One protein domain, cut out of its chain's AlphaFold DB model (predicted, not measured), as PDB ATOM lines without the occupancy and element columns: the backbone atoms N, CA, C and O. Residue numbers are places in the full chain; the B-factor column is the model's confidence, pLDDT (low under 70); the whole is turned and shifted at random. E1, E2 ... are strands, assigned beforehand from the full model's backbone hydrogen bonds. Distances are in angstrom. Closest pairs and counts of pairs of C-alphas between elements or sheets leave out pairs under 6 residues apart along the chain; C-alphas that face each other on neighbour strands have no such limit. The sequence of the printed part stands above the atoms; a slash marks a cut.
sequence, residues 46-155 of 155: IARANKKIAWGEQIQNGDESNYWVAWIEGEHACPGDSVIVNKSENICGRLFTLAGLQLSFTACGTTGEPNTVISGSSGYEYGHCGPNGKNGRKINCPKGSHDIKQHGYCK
ATOM      1  N   ILE A  46     192.904 155.955 144.473       51.00
ATOM      2  CA  ILE A  46     191.558 155.466 144.110       51.00
ATOM      3  C   ILE A  46     191.503 153.936 144.170       51.00
ATOM      4  O   ILE A  46     190.570 153.374 144.741       51.00
ATOM      5  N   ALA A  47     192.541 153.245 143.686       47.38
ATOM      6  CA  ALA A  47     192.636 151.788 143.816       47.38
ATOM      7  C   ALA A  47     192.714 151.334 145.289       47.38
ATOM      8  O   ALA A  47     192.240 150.252 145.640       47.38
ATOM      9  N   ARG A  48     193.294 152.168 146.168       55.50
ATOM     10  CA  ARG A  48     193.377 151.916 147.614       55.50
ATOM     11  C   ARG A  48     192.250 152.557 148.419       55.50
ATOM     12  O   ARG A  48     192.083 152.120 149.545       55.50
ATOM     13  N   ALA A  49     191.461 153.496 147.889       57.12
ATOM     14  CA  ALA A  49     190.346 154.177 148.576       57.12
ATOM     15  C   ALA A  49     189.237 153.226 149.045       57.12
ATOM     16  O   ALA A  49     188.452 153.564 149.917       57.12
ATOM     17  N   ASN A  50     189.206 152.006 148.511       68.06
ATOM     18  CA  ASN A  50     188.264 150.974 148.934       68.06
ATOM     19  C   ASN A  50     188.725 150.190 150.175       68.06
ATOM     20  O   ASN A  50     187.988 149.329 150.668       68.06
ATOM     21  N   LYS A  51     189.950 150.419 150.667       86.12
ATOM     22  CA  LYS A  51     190.456 149.731 151.855       86.12
ATOM     23  C   LYS A  51     189.937 150.422 153.109       86.12
ATOM     24  O   LYS A  51     190.083 151.618 153.296       86.12
ATOM     25  N   LYS A  52     189.358 149.640 154.010       93.38
ATOM     26  CA  LYS A  52     188.913 150.140 155.310       93.38
ATOM     27  C   LYS A  52     190.126 150.310 156.220       93.38
ATOM     28  O   LYS A  52     190.929 149.385 156.339       93.38
ATOM     29  N   ILE A  53     190.243 151.457 156.879       93.88
ATOM     30  CA  ILE A  53     191.350 151.741 157.803       93.88
ATOM     31  C   ILE A  53     190.876 151.449 159.218       93.88
ATOM     32  O   ILE A  53     190.043 152.177 159.754       93.88
ATOM     33  N   ALA A  54     191.376 150.378 159.818       95.44
ATOM     34  CA  ALA A  54     191.113 150.060 161.209       95.44
ATOM     35  C   ALA A  54     192.017 150.864 162.143       95.44
ATOM     36  O   ALA A  54     193.125 151.257 161.776       95.44
ATOM     37  N   TRP A  55     191.529 151.093 163.359       95.06
ATOM     38  CA  TRP A  55     192.275 151.769 164.413       95.06
ATOM     39  C   TRP A  55     191.997 151.138 165.777       95.06
ATOM     40  O   TRP A  55     190.939 150.538 166.030       95.06
ATOM     41  N   GLY A  56     192.983 151.244 166.657       94.25
ATOM     42  CA  GLY A  56     193.019 150.511 167.913       94.25
ATOM     43  C   GLY A  56     194.071 151.043 168.872       94.25
ATOM     44  O   GLY A  56     194.849 151.936 168.535       94.25
ATOM     45  N   GLU A  57     194.108 150.454 170.058       92.56
ATOM     46  CA  GLU A  57     195.195 150.630 171.015       92.56
ATOM     47  C   GLU A  57     196.049 149.361 171.086       92.56
ATOM     48  O   GLU A  57     195.521 148.247 171.151       92.56
ATOM     49  N   GLN A  58     197.370 149.524 171.071       92.06
ATOM     50  CA  GLN A  58     198.294 148.494 171.534       92.06
ATOM     51  C   GLN A  58     198.185 148.398 173.052       92.06
ATOM     52  O   GLN A  58     198.264 149.411 173.746       92.06
ATOM     53  N   ILE A  59     198.024 147.178 173.546       88.56
ATOM     54  CA  ILE A  59     198.036 146.827 174.958       88.56
ATOM     55  C   ILE A  59     199.424 146.264 175.248       88.56
ATOM     56  O   ILE A  59     199.668 145.071 175.033       88.56
ATOM     57  N   GLN A  60     200.336 147.135 175.678       82.56
ATOM     58  CA  GLN A  60     201.674 146.712 176.074       82.56
ATOM     59  C   GLN A  60     201.632 145.922 177.389       82.56
ATOM     60  O   GLN A  60     200.675 146.002 178.164       82.56
ATOM     61  N   ASN A  61     202.669 145.119 177.628       75.38
ATOM     62  CA  ASN A  61     202.797 144.340 178.855       75.38
ATOM     63  C   ASN A  61     203.515 145.166 179.939       75.38
ATOM     64  O   ASN A  61     204.523 145.808 179.666       75.38
ATOM     65  N   GLY A  62     203.045 145.097 181.189       74.06
ATOM     66  CA  GLY A  62     203.695 145.771 182.323       74.06
ATOM     67  C   GLY A  62     203.490 147.289 182.333       74.06
ATOM     68  O   GLY A  62     202.376 147.755 182.111       74.06
ATOM     69  N   ASP A  63     204.560 148.039 182.616       72.12
ATOM     70  CA  ASP A  63     204.549 149.507 182.766       72.12
ATOM     71  C   ASP A  63     204.838 150.258 181.448       72.12
ATOM     72  O   ASP A  63     205.061 151.472 181.433       72.12
ATOM     73  N   GLU A  64     204.875 149.542 180.325       80.06
ATOM     74  CA  GLU A  64     205.103 150.133 179.013       80.06
ATOM     75  C   GLU A  64     203.899 150.964 178.545       80.06
ATOM     76  O   GLU A  64     202.738 150.699 178.860       80.06
ATOM     77  N   SER A  65     204.178 152.015 177.772       85.19
ATOM     78  CA  SER A  65     203.131 152.900 177.266       85.19
ATOM     79  C   SER A  65     202.298 152.233 176.179       85.19
ATOM     80  O   SER A  65     202.835 151.730 175.201       85.19
ATOM     81  N   ASN A  66     200.976 152.336 176.283       90.44
ATOM     82  CA  ASN A  66     200.079 151.975 175.188       90.44
ATOM     83  C   ASN A  66     200.197 152.986 174.040       90.44
ATOM     84  O   ASN A  66     200.440 154.174 174.267       90.44
ATOM     85  N   TYR A  67     199.956 152.536 172.810       92.12
ATOM     86  CA  TYR A  67     200.005 153.382 171.617       92.12
ATOM     87  C   TYR A  67     198.730 153.264 170.797       92.12
ATOM     88  O   TYR A  67     198.137 152.193 170.691       92.12
ATOM     89  N   TRP A  68     198.341 154.360 170.160       94.00
ATOM     90  CA  TRP A  68     197.392 154.325 169.060       94.00
ATOM     91  C   TRP A  68     198.033 153.681 167.832       94.00
ATOM     92  O   TRP A  68     199.155 154.028 167.454       94.00
ATOM     93  N   VAL A  69     197.298 152.779 167.189       94.69
ATOM     94  CA  VAL A  69     197.718 152.096 165.962       94.69
ATOM     95  C   VAL A  69     196.641 152.118 164.893       94.69
ATOM     96  O   VAL A  69     195.448 152.144 165.205       94.69
ATOM     97  N   ALA A  70     197.075 152.042 163.636       95.31
ATOM     98  CA  ALA A  70     196.218 151.801 162.482       95.31
ATOM     99  C   ALA A  70     196.738 150.640 161.625       95.31
ATOM    100  O   ALA A  70     197.937 150.359 161.595       95.31
ATOM    101  N   TRP A  71     195.816 149.969 160.941       94.75
ATOM    102  CA  TRP A  71     196.094 148.887 159.994       94.75
ATOM    103  C   TRP A  71     194.976 148.800 158.955       94.75
ATOM    104  O   TRP A  71     193.933 149.450 159.083       94.75
ATOM    105  N   ILE A  72     195.174 148.009 157.904       92.94
ATOM    106  CA  ILE A  72     194.105 147.739 156.941       92.94
ATOM    107  C   ILE A  72     193.145 146.700 157.534       92.94
ATOM    108  O   ILE A  72     193.547 145.587 157.866       92.94
ATOM    109  N   GLU A  73     191.856 147.024 157.649       91.50
ATOM    110  CA  GLU A  73     190.860 146.076 158.163       91.50
ATOM    111  C   GLU A  73     190.795 144.826 157.272       91.50
ATOM    112  O   GLU A  73     190.605 144.911 156.058       91.50
ATOM    113  N   GLY A  74     190.907 143.655 157.901       88.38
ATOM    114  CA  GLY A  74     190.992 142.360 157.219       88.38
ATOM    115  C   GLY A  74     192.426 141.871 156.994       88.38
ATOM    116  O   GLY A  74     192.614 140.675 156.786       88.38
ATOM    117  N   GLU A  75     193.424 142.751 157.107       89.94
ATOM    118  CA  GLU A  75     194.842 142.383 157.168       89.94
ATOM    119  C   GLU A  75     195.284 142.161 158.630       89.94
ATOM    120  O   GLU A  75     194.520 142.379 159.580       89.94
ATOM    121  N   HIS A  76     196.495 141.633 158.824       86.31
ATOM    122  CA  HIS A  76     196.978 141.285 160.158       86.31
ATOM    123  C   HIS A  76     197.405 142.541 160.920       86.31
ATOM    124  O   HIS A  76     198.334 143.222 160.519       86.31
ATOM    125  N   ALA A  77     196.753 142.823 162.049       88.06
ATOM    126  CA  ALA A  77     197.017 144.036 162.818       88.06
ATOM    127  C   ALA A  77     198.365 144.030 163.556       88.06
ATOM    128  O   ALA A  77     198.763 145.077 164.039       88.06
ATOM    129  N   CYS A  78     199.042 142.887 163.704       85.81
ATOM    130  CA  CYS A  78     200.268 142.768 164.498       85.81
ATOM    131  C   CYS A  78     201.522 142.872 163.615       85.81
ATOM    132  O   CYS A  78     201.587 142.187 162.595       85.81
ATOM    133  N   PRO A  79     202.553 143.640 164.017       70.06
ATOM    134  CA  PRO A  79     202.696 144.369 165.288       70.06
ATOM    135  C   PRO A  79     201.962 145.726 165.339       70.06
ATOM    136  O   PRO A  79     201.976 146.402 166.364       70.06
ATOM    137  N   GLY A  80     201.308 146.131 164.259       63.62
ATOM    138  CA  GLY A  80     200.667 147.432 164.103       63.62
ATOM    139  C   GLY A  80     201.292 148.068 162.887       63.62
ATOM    140  O   GLY A  80     202.375 148.633 163.000       63.62
ATOM    141  N   ASP A  81     200.645 147.940 161.728       68.62
ATOM    142  CA  ASP A  81     201.183 148.439 160.455       68.62
ATOM    143  C   ASP A  81     201.552 149.931 160.520       68.62
ATOM    144  O   ASP A  81     202.374 150.417 159.743       68.62
ATOM    145  N   SER A  82     200.978 150.675 161.471       85.81
ATOM    146  CA  SER A  82     201.455 151.995 161.871       85.81
ATOM    147  C   SER A  82     201.219 152.260 163.354       85.81
ATOM    148  O   SER A  82     200.074 152.390 163.784       85.81
ATOM    149  N   VAL A  83     202.299 152.412 164.124       91.62
ATOM    150  CA  VAL A  83     202.270 153.078 165.437       91.62
ATOM    151  C   VAL A  83     202.182 154.579 165.205       91.62
ATOM    152  O   VAL A  83     202.982 155.131 164.452       91.62
ATOM    153  N   ILE A  84     201.197 155.234 165.819       93.94
ATOM    154  CA  ILE A  84     200.878 156.638 165.535       93.94
ATOM    155  C   ILE A  84     201.420 157.542 166.636       93.94
ATOM    156  O   ILE A  84     202.253 158.409 166.387       93.94
ATOM    157  N   VAL A  85     200.924 157.364 167.860       93.62
ATOM    158  CA  VAL A  85     201.271 158.207 169.010       93.62
ATOM    159  C   VAL A  85     200.949 157.472 170.311       93.62
ATOM    160  O   VAL A  85     200.196 156.495 170.302       93.62
ATOM    161  N   ASN A  86     201.516 157.917 171.431       93.00
ATOM    162  CA  ASN A  86     201.181 157.399 172.754       93.00
ATOM    163  C   ASN A  86     199.666 157.514 173.017       93.00
ATOM    164  O   ASN A  86     199.034 158.504 172.651       93.00
ATOM    165  N   LYS A  87     199.068 156.516 173.669       89.94
ATOM    166  CA  LYS A  87     197.624 156.460 173.943       89.94
ATOM    167  C   LYS A  87     197.136 157.582 174.865       89.94
ATOM    168  O   LYS A  87     195.953 157.922 174.820       89.94
ATOM    169  N   SER A  88     198.028 158.135 175.691       89.19
ATOM    170  CA  SER A  88     197.758 159.316 176.525       89.19
ATOM    171  C   SER A  88     197.625 160.609 175.713       89.19
ATOM    172  O   SER A  88     197.078 161.593 176.209       89.19
ATOM    173  N   GLU A  89     198.079 160.606 174.461       90.44
ATOM    174  CA  GLU A  89     197.956 161.728 173.543       90.44
ATOM    175  C   GLU A  89     196.759 161.563 172.597       90.44
ATOM    176  O   GLU A  89     196.202 160.478 172.394       90.44
ATOM    177  N   ASN A  90     196.375 162.677 171.973       90.00
ATOM    178  CA  ASN A  90     195.335 162.683 170.958       90.00
ATOM    179  C   ASN A  90     195.899 162.212 169.605       90.00
ATOM    180  O   ASN A  90     196.915 162.723 169.129       90.00
ATOM    181  N   ILE A  91     195.213 161.252 168.982       93.25
ATOM    182  CA  ILE A  91     195.533 160.727 167.650       93.25
ATOM    183  C   ILE A  91     195.182 161.725 166.529       93.25
ATOM    184  O   ILE A  91     195.690 161.613 165.415       93.25
ATOM    185  N   CYS A  92     194.314 162.707 166.806       94.75
ATOM    186  CA  CYS A  92     193.840 163.660 165.809       94.75
ATOM    187  C   CYS A  92     194.962 164.526 165.248       94.75
ATOM    188  O   CYS A  92     195.790 165.056 165.989       94.75
ATOM    189  N   GLY A  93     194.959 164.713 163.931       94.25
ATOM    190  CA  GLY A  93     195.947 165.515 163.219       94.25
ATOM    191  C   GLY A  93     197.329 164.865 163.135       94.25
ATOM    192  O   GLY A  93     198.205 165.408 162.462       94.25
ATOM    193  N   ARG A  94     197.550 163.712 163.781       95.81
ATOM    194  CA  ARG A  94     198.811 162.976 163.685       95.81
ATOM    195  C   ARG A  94     198.882 162.296 162.324       95.81
ATOM    196  O   ARG A  94     198.017 161.497 161.973       95.81
ATOM    197  N   LEU A  95     199.924 162.627 161.565       95.88
ATOM    198  CA  LEU A  95     200.214 161.970 160.298       95.88
ATOM    199  C   LEU A  95     200.764 160.568 160.554       95.88
ATOM    200  O   LEU A  95     201.614 160.378 161.422       95.88
ATOM    201  N   PHE A  96     200.315 159.603 159.761       94.44
ATOM    202  CA  PHE A  96     200.845 158.244 159.752       94.44
ATOM    203  C   PHE A  96     200.869 157.693 158.326       94.44
ATOM    204  O   PHE A  96     200.166 158.193 157.445       94.44
ATOM    205  N   THR A  97     201.696 156.673 158.090       91.81
ATOM    206  CA  THR A  97     201.857 156.067 156.765       91.81
ATOM    207  C   THR A  97     201.374 154.633 156.778       91.81
ATOM    208  O   THR A  97     202.067 153.767 157.299       91.81
ATOM    209  N   LEU A  98     200.247 154.363 156.128       89.88
ATOM    210  CA  LEU A  98     199.677 153.021 156.038       89.88
ATOM    211  C   LEU A  98     199.589 152.590 154.580       89.88
ATOM    212  O   LEU A  98     199.057 153.318 153.742       89.88
ATOM    213  N   ALA A  99     200.130 151.410 154.264       85.50
ATOM    214  CA  ALA A  99     200.196 150.894 152.897       85.50
ATOM    215  C   ALA A  99     200.697 151.962 151.900       85.50
ATOM    216  O   ALA A  99     200.086 152.179 150.859       85.50
ATOM    217  N   GLY A 100     201.771 152.685 152.239       85.69
ATOM    218  CA  GLY A 100     202.365 153.735 151.400       85.69
ATOM    219  C   GLY A 100     201.534 155.016 151.231       85.69
ATOM    220  O   GLY A 100     201.924 155.872 150.443       85.69
ATOM    221  N   LEU A 101     200.409 155.160 151.936       87.25
ATOM    222  CA  LEU A 101     199.594 156.372 151.944       87.25
ATOM    223  C   LEU A 101     199.871 157.175 153.208       87.25
ATOM    224  O   LEU A 101     199.794 156.627 154.304       87.25
ATOM    225  N   GLN A 102     200.134 158.472 153.058       93.38
ATOM    226  CA  GLN A 102     200.154 159.386 154.192       93.38
ATOM    227  C   GLN A 102     198.720 159.798 154.532       93.38
ATOM    228  O   GLN A 102     197.993 160.316 153.679       93.38
ATOM    229  N   LEU A 103     198.316 159.557 155.772       94.38
ATOM    230  CA  LEU A 103     196.952 159.711 156.265       94.38
ATOM    231  C   LEU A 103     196.955 160.474 157.589       94.38
ATOM    232  O   LEU A 103     197.979 160.549 158.270       94.38
ATOM    233  N   SER A 104     195.807 161.036 157.951       96.31
ATOM    234  CA  SER A 104     195.594 161.690 159.240       96.31
ATOM    235  C   SER A 104     194.170 161.454 159.717       96.31
ATOM    236  O   SER A 104     193.221 161.541 158.936       96.31
ATOM    237  N   PHE A 105     194.013 161.164 161.003       96.81
ATOM    238  CA  PHE A 105     192.699 161.105 161.626       96.81
ATOM    239  C   PHE A 105     192.216 162.505 162.008       96.81
ATOM    240  O   PHE A 105     192.986 163.322 162.509       96.81
ATOM    241  N   THR A 106     190.933 162.783 161.794       96.25
ATOM    242  CA  THR A 106     190.323 164.096 162.030       96.25
ATOM    243  C   THR A 106     188.954 163.981 162.704       96.25
ATOM    244  O   THR A 106     188.424 162.888 162.936       96.25
ATOM    245  N   ALA A 107     188.404 165.145 163.071       94.44
ATOM    246  CA  ALA A 107     187.102 165.290 163.716       94.44
ATOM    247  C   ALA A 107     186.946 164.445 164.995       94.44
ATOM    248  O   ALA A 107     185.866 163.940 165.278       94.44
ATOM    249  N   CYS A 108     188.020 164.257 165.762       92.94
ATOM    250  CA  CYS A 108     188.027 163.329 166.887       92.94
ATOM    251  C   CYS A 108     187.153 163.802 168.056       92.94
ATOM    252  O   CYS A 108     187.046 165.000 168.329       92.94
ATOM    253  N   GLY A 109     186.555 162.843 168.764       84.38
ATOM    254  CA  GLY A 109     185.821 163.088 170.002       84.38
ATOM    255  C   GLY A 109     186.732 163.479 171.170       84.38
ATOM    256  O   GLY A 109     187.961 163.493 171.069       84.38
ATOM    257  N   THR A 110     186.128 163.752 172.328       79.62
ATOM    258  CA  THR A 110     186.842 164.141 173.561       79.62
ATOM    259  C   THR A 110     187.785 163.058 174.091       79.62
ATOM    260  O   THR A 110     188.758 163.365 174.772       79.62
ATOM    261  N   THR A 111     187.523 161.797 173.752       78.19
ATOM    262  CA  THR A 111     188.316 160.607 174.099       78.19
ATOM    263  C   THR A 111     189.471 160.341 173.124       78.19
ATOM    264  O   THR A 111     190.214 159.372 173.298       78.19
ATOM    265  N   GLY A 112     189.632 161.186 172.097       81.75
ATOM    266  CA  GLY A 112     190.624 161.013 171.036       81.75
ATOM    267  C   GLY A 112     190.216 160.003 169.962       81.75
ATOM    268  O   GLY A 112     191.015 159.698 169.092       81.75
ATOM    269  N   GLU A 113     188.992 159.477 169.994       88.06
ATOM    270  CA  GLU A 113     188.490 158.550 168.975       88.06
ATOM    271  C   GLU A 113     188.161 159.310 167.675       88.06
ATOM    272  O   GLU A 113     187.463 160.328 167.737       88.06
ATOM    273  N   PRO A 114     188.650 158.868 166.503       94.69
ATOM    274  CA  PRO A 114     188.464 159.593 165.254       94.69
ATOM    275  C   PRO A 114     187.073 159.388 164.653       94.69
ATOM    276  O   PRO A 114     186.530 158.283 164.700       94.69
ATOM    277  N   ASN A 115     186.534 160.435 164.019       96.12
ATOM    278  CA  ASN A 115     185.285 160.364 163.244       96.12
ATOM    279  C   ASN A 115     185.521 160.426 161.731       96.12
ATOM    280  O   ASN A 115     184.660 159.997 160.966       96.12
ATOM    281  N   THR A 116     186.688 160.896 161.294       95.88
ATOM    282  CA  THR A 116     187.054 160.976 159.878       95.88
ATOM    283  C   THR A 116     188.526 160.617 159.695       95.88
ATOM    284  O   THR A 116     189.345 160.788 160.603       95.88
ATOM    285  N   VAL A 117     188.877 160.110 158.517       95.81
ATOM    286  CA  VAL A 117     190.261 159.977 158.060       95.81
ATOM    287  C   VAL A 117     190.428 160.714 156.738       95.81
ATOM    288  O   VAL A 117     189.567 160.643 155.861       95.81
ATOM    289  N   ILE A 118     191.535 161.435 156.608       94.81
ATOM    290  CA  ILE A 118     191.876 162.222 155.424       94.81
ATOM    291  C   ILE A 118     193.236 161.795 154.872       94.81
ATOM    292  O   ILE A 118     194.089 161.264 155.591       94.81
ATOM    293  N   SER A 119     193.468 162.088 153.599       93.25
ATOM    294  CA  SER A 119     194.801 162.087 153.006       93.25
ATOM    295  C   SER A 119     195.647 163.200 153.627       93.25
ATOM    296  O   SER A 119     195.264 164.367 153.601       93.25
ATOM    297  N   GLY A 120     196.823 162.851 154.148       90.12
ATOM    298  CA  GLY A 120     197.756 163.819 154.726       90.12
ATOM    299  C   GLY A 120     198.374 164.767 153.694       90.12
ATOM    300  O   GLY A 120     198.701 165.899 154.029       90.12
ATOM    301  N   SER A 121     198.487 164.337 152.433       88.62
ATOM    302  CA  SER A 121     199.065 165.148 151.355       88.62
ATOM    303  C   SER A 121     198.073 166.120 150.720       88.62
ATOM    304  O   SER A 121     198.458 167.218 150.336       88.62
ATOM    305  N   SER A 122     196.808 165.718 150.584       88.12
ATOM    306  CA  SER A 122     195.794 166.492 149.850       88.12
ATOM    307  C   SER A 122     194.693 167.077 150.732       88.12
ATOM    308  O   SER A 122     193.951 167.947 150.288       88.12
ATOM    309  N   GLY A 123     194.552 166.599 151.969       88.81
ATOM    310  CA  GLY A 123     193.459 166.974 152.863       88.81
ATOM    311  C   GLY A 123     192.105 166.357 152.499       88.81
ATOM    312  O   GLY A 123     191.149 166.537 153.249       88.81
ATOM    313  N   TYR A 124     192.008 165.625 151.383       91.00
ATOM    314  CA  TYR A 124     190.756 165.003 150.964       91.00
ATOM    315  C   TYR A 124     190.320 163.911 151.929       91.00
ATOM    316  O   TYR A 124     191.133 163.113 152.402       91.00
ATOM    317  N   GLU A 125     189.016 163.866 152.177       91.81
ATOM    318  CA  GLU A 125     188.407 162.818 152.973       91.81
ATOM    319  C   GLU A 125     188.572 161.459 152.298       91.81
ATOM    320  O   GLU A 125     188.297 161.289 151.111       91.81
ATOM    321  N   TYR A 126     189.047 160.502 153.084       89.31
ATOM    322  CA  TYR A 126     189.187 159.112 152.686       89.31
ATOM    323  C   TYR A 126     188.019 158.268 153.215       89.31
ATOM    324  O   TYR A 126     187.624 157.308 152.564       89.31
ATOM    325  N   GLY A 127     187.441 158.628 154.365       92.12
ATOM    326  CA  GLY A 127     186.196 158.023 154.834       92.12
ATOM    327  C   GLY A 127     185.798 158.419 156.251       92.12
ATOM    328  O   GLY A 127     186.556 159.066 156.986       92.12
ATOM    329  N   HIS A 128     184.614 157.961 156.650       95.19
ATOM    330  CA  HIS A 128     184.069 158.187 157.984       95.19
ATOM    331  C   HIS A 128     184.404 157.022 158.908       95.19
ATOM    332  O   HIS A 128     184.246 155.847 158.565       95.19
ATOM    333  N   CYS A 129     184.842 157.354 160.112       95.88
ATOM    334  CA  CYS A 129     185.253 156.416 161.136       95.88
ATOM    335  C   CYS A 129     184.115 156.136 162.116       95.88
ATOM    336  O   CYS A 129     183.282 156.987 162.419       95.88
ATOM    337  N   GLY A 130     184.090 154.914 162.635       94.44
ATOM    338  CA  GLY A 130     183.167 154.543 163.694       94.44
ATOM    339  C   GLY A 130     183.474 153.163 164.262       94.44
ATOM    340  O   GLY A 130     184.310 152.431 163.715       94.44
ATOM    341  N   PRO A 131     182.783 152.769 165.344       93.00
ATOM    342  CA  PRO A 131     183.051 151.506 166.017       93.00
ATOM    343  C   PRO A 131     182.755 150.298 165.130       93.00
ATOM    344  O   PRO A 131     183.422 149.279 165.250       93.00
ATOM    345  N   ASN A 132     181.756 150.396 164.242       91.25
ATOM    346  CA  ASN A 132     181.402 149.364 163.260       91.25
ATOM    347  C   ASN A 132     181.324 147.927 163.842       91.25
ATOM    348  O   ASN A 132     181.715 146.955 163.198       91.25
ATOM    349  N   GLY A 133     180.849 147.791 165.088       86.25
ATOM    350  CA  GLY A 133     180.752 146.506 165.796       86.25
ATOM    351  C   GLY A 133     182.093 145.890 166.217       86.25
ATOM    352  O   GLY A 133     182.140 144.710 166.557       86.25
ATOM    353  N   LYS A 134     183.190 146.652 166.167       88.25
ATOM    354  CA  LYS A 134     184.547 146.202 166.505       88.25
ATOM    355  C   LYS A 134     185.089 146.775 167.811       88.25
ATOM    356  O   LYS A 134     186.144 146.320 168.237       88.25
ATOM    357  N   ASN A 135     184.397 147.722 168.447       89.69
ATOM    358  CA  ASN A 135     184.898 148.355 169.666       89.69
ATOM    359  C   ASN A 135     185.125 147.335 170.789       89.69
ATOM    360  O   ASN A 135     184.205 146.618 171.181       89.69
ATOM    361  N   GLY A 136     186.356 147.272 171.293       87.75
ATOM    362  CA  GLY A 136     186.768 146.332 172.331       87.75
ATOM    363  C   GLY A 136     187.201 144.960 171.812       87.75
ATOM    364  O   GLY A 136     187.555 144.103 172.622       87.75
ATOM    365  N   ARG A 137     187.209 144.724 170.492       90.56
ATOM    366  CA  ARG A 137     187.679 143.451 169.932       90.56
ATOM    367  C   ARG A 137     189.177 143.306 170.173       90.56
ATOM    368  O   ARG A 137     189.976 144.057 169.620       90.56
ATOM    369  N   LYS A 138     189.553 142.289 170.944       90.94
ATOM    370  CA  LYS A 138     190.948 141.934 171.183       90.94
ATOM    371  C   LYS A 138     191.512 141.102 170.025       90.94
ATOM    372  O   LYS A 138     190.871 140.157 169.560       90.94
ATOM    373  N   ILE A 139     192.700 141.463 169.566       90.44
ATOM    374  CA  ILE A 139     193.506 140.776 168.562       90.44
ATOM    375  C   ILE A 139     194.774 140.333 169.285       90.44
ATOM    376  O   ILE A 139     195.551 141.170 169.737       90.44
ATOM    377  N   ASN A 140     194.940 139.020 169.430       89.50
ATOM    378  CA  ASN A 140     196.089 138.462 170.128       89.50
ATOM    379  C   ASN A 140     197.271 138.377 169.166       89.50
ATOM    380  O   ASN A 140     197.172 137.702 168.135       89.50
ATOM    381  N   CYS A 141     198.371 139.038 169.506       87.56
ATOM    382  CA  CYS A 141     199.585 138.984 168.706       87.56
ATOM    383  C   CYS A 141     200.500 137.838 169.183       87.56
ATOM    384  O   CYS A 141     200.422 137.403 170.335       87.56
ATOM    385  N   PRO A 142     201.332 137.255 168.298       83.56
ATOM    386  CA  PRO A 142     202.153 136.097 168.646       83.56
ATOM    387  C   PRO A 142     203.176 136.378 169.766       83.56
ATOM    388  O   PRO A 142     203.583 137.511 170.015       83.56
ATOM    389  N   LYS A 143     203.573 135.297 170.455       68.38
ATOM    390  CA  LYS A 143     204.299 135.271 171.741       68.38
ATOM    391  C   LYS A 143     205.416 136.319 171.867       68.38
ATOM    392  O   LYS A 143     206.388 136.273 171.122       68.38
ATOM    393  N   GLY A 144     205.294 137.169 172.889       65.75
ATOM    394  CA  GLY A 144     206.274 138.200 173.255       65.75
ATOM    395  C   GLY A 144     205.963 139.596 172.711       65.75
ATOM    396  O   GLY A 144     206.684 140.528 173.040       65.75
ATOM    397  N   SER A 145     204.899 139.743 171.915       76.81
ATOM    398  CA  SER A 145     204.387 141.045 171.469       76.81
ATOM    399  C   SER A 145     203.169 141.499 172.285       76.81
ATOM    400  O   SER A 145     202.596 140.723 173.054       76.81
ATOM    401  N   HIS A 146     202.808 142.774 172.147       84.25
ATOM    402  CA  HIS A 146     201.596 143.374 172.707       84.25
ATOM    403  C   HIS A 146     200.336 142.881 172.005       84.25
ATOM    404  O   HIS A 146     200.353 142.617 170.807       84.25
ATOM    405  N   ASP A 147     199.217 142.839 172.721       90.50
ATOM    406  CA  ASP A 147     197.916 142.625 172.087       90.50
ATOM    407  C   ASP A 147     197.398 143.935 171.482       90.50
ATOM    408  O   ASP A 147     197.855 145.024 171.825       90.50
ATOM    409  N   ILE A 148     196.406 143.856 170.597       92.12
ATOM    410  CA  ILE A 148     195.718 145.042 170.073       92.12
ATOM    411  C   ILE A 148     194.250 144.970 170.458       92.12
ATOM    412  O   ILE A 148     193.597 143.941 170.290       92.12
ATOM    413  N   LYS A 149     193.695 146.077 170.939       92.94
ATOM    414  CA  LYS A 149     192.250 146.246 171.068       92.94
ATOM    415  C   LYS A 149     191.776 147.178 169.974       92.94
ATOM    416  O   LYS A 149     192.086 148.365 169.951       92.94
ATOM    417  N   GLN A 150     191.006 146.616 169.057       94.56
ATOM    418  CA  GLN A 150     190.363 147.374 168.006       94.56
ATOM    419  C   GLN A 150     189.226 148.207 168.590       94.56
ATOM    420  O   GLN A 150     188.426 147.728 169.396       94.56
ATOM    421  N   HIS A 151     189.151 149.458 168.152       94.69
ATOM    422  CA  HIS A 151     188.067 150.361 168.513       94.69
ATOM    423  C   HIS A 151     187.076 150.539 167.366       94.69
ATOM    424  O   HIS A 151     185.873 150.628 167.604       94.69
ATOM    425  N   GLY A 152     187.555 150.519 166.122       95.25
ATOM    426  CA  GLY A 152     186.710 150.705 164.953       95.25
ATOM    427  C   GLY A 152     187.472 150.624 163.639       95.25
ATOM    428  O   GLY A 152     188.588 150.100 163.571       95.25
ATOM    429  N   TYR A 153     186.839 151.136 162.588       96.00
ATOM    430  CA  TYR A 153     187.474 151.378 161.295       96.00
ATOM    431  C   TYR A 153     186.768 152.509 160.535       96.00
ATOM    432  O   TYR A 153     185.650 152.888 160.889       96.00
ATOM    433  N   CYS A 154     187.417 153.028 159.496       94.94
ATOM    434  CA  CYS A 154     186.893 154.043 158.588       94.94
ATOM    435  C   CYS A 154     186.570 153.434 157.220       94.94
ATOM    436  O   CYS A 154     187.264 152.505 156.789       94.94
ATOM    437  N   LYS A 155     185.493 153.899 156.583       92.25
ATOM    438  CA  LYS A 155     184.967 153.385 155.308       92.25
ATOM    439  C   LYS A 155     184.256 154.469 154.507       92.25
ATOM    440  O   LYS A 155     183.939 155.520 155.112       92.25
TER     441      LYS A 155
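Overview. This is residues 46 to 155 of the 155 residues of an uncharacterized protein of Fusarium longipes (UniProt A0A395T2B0). Eight strands ring a small, flattened, nearly closed barrel: E1, E2, E3 and E9 make one wall and E4 to E7 the other, joined where E7 pairs with E9, with the seam between E3 and E4. Short E8 pairs with another part of E9. The 110 printed residues include nine named strands, E1 to E9 in chain order, and no named helix; the class is all strand, though under half, 49 residues, are in strands. The branched sheet is antiparallel and strongly twisted; the whole is compact, radius of gyration of the C-alphas 13.0 A, spanning 39 by 28 by 25 A.

Arrangement. Start at E1, residues 53 to 59, and E2, residues 67 to 72, a hairpin with N 54 and O 71 within hydrogen-bond range at 2.8 A. E3, residues 82 to 86, completes a meander, each strand the antiparallel neighbour of the one before; see N 68 and O 85, 2.8 A. E4, residues 95 to 98, comes closest to E3 at the C-alphas of Ile 84 and Phe 96, 6.0 A. A second meander joins E4, E5 at residues 101 to 106, E6 at 116 to 119 and E7 at 125 to 130: find N 96 and O 103, 2.9 A, N 104 and O 118, 2.9 A, and N 117 and O 127, 3.0 A. E9, residues 147 to 154, bends by 59 degrees at residue 151. On one side of E9 is E1, with N 57 and O 149 at 2.9 A; on the other are E7, N 130 and O 153 at 3.1 A, and E8, residues 137 to 139, N 139 and O 148 at 2.7 A.

Along the chain. Find C-alpha 53 at (191.350, 151.741, 157.803); E1 runs 19.1 A from there. E2 covers 16.8 A, E5 15.7 A. E9 covers 20.8 A, ending at C-alpha 154, (186.893, 154.043, 158.588).

Size, cuts and confidence. The C-alphas of Ile 46 and Gly 62 are farthest apart, 41.2 A. The printed part has no cut and no long link. Look for pLDDT under 70 at residues 46 to 50, 80 to 81 and 143 to 144.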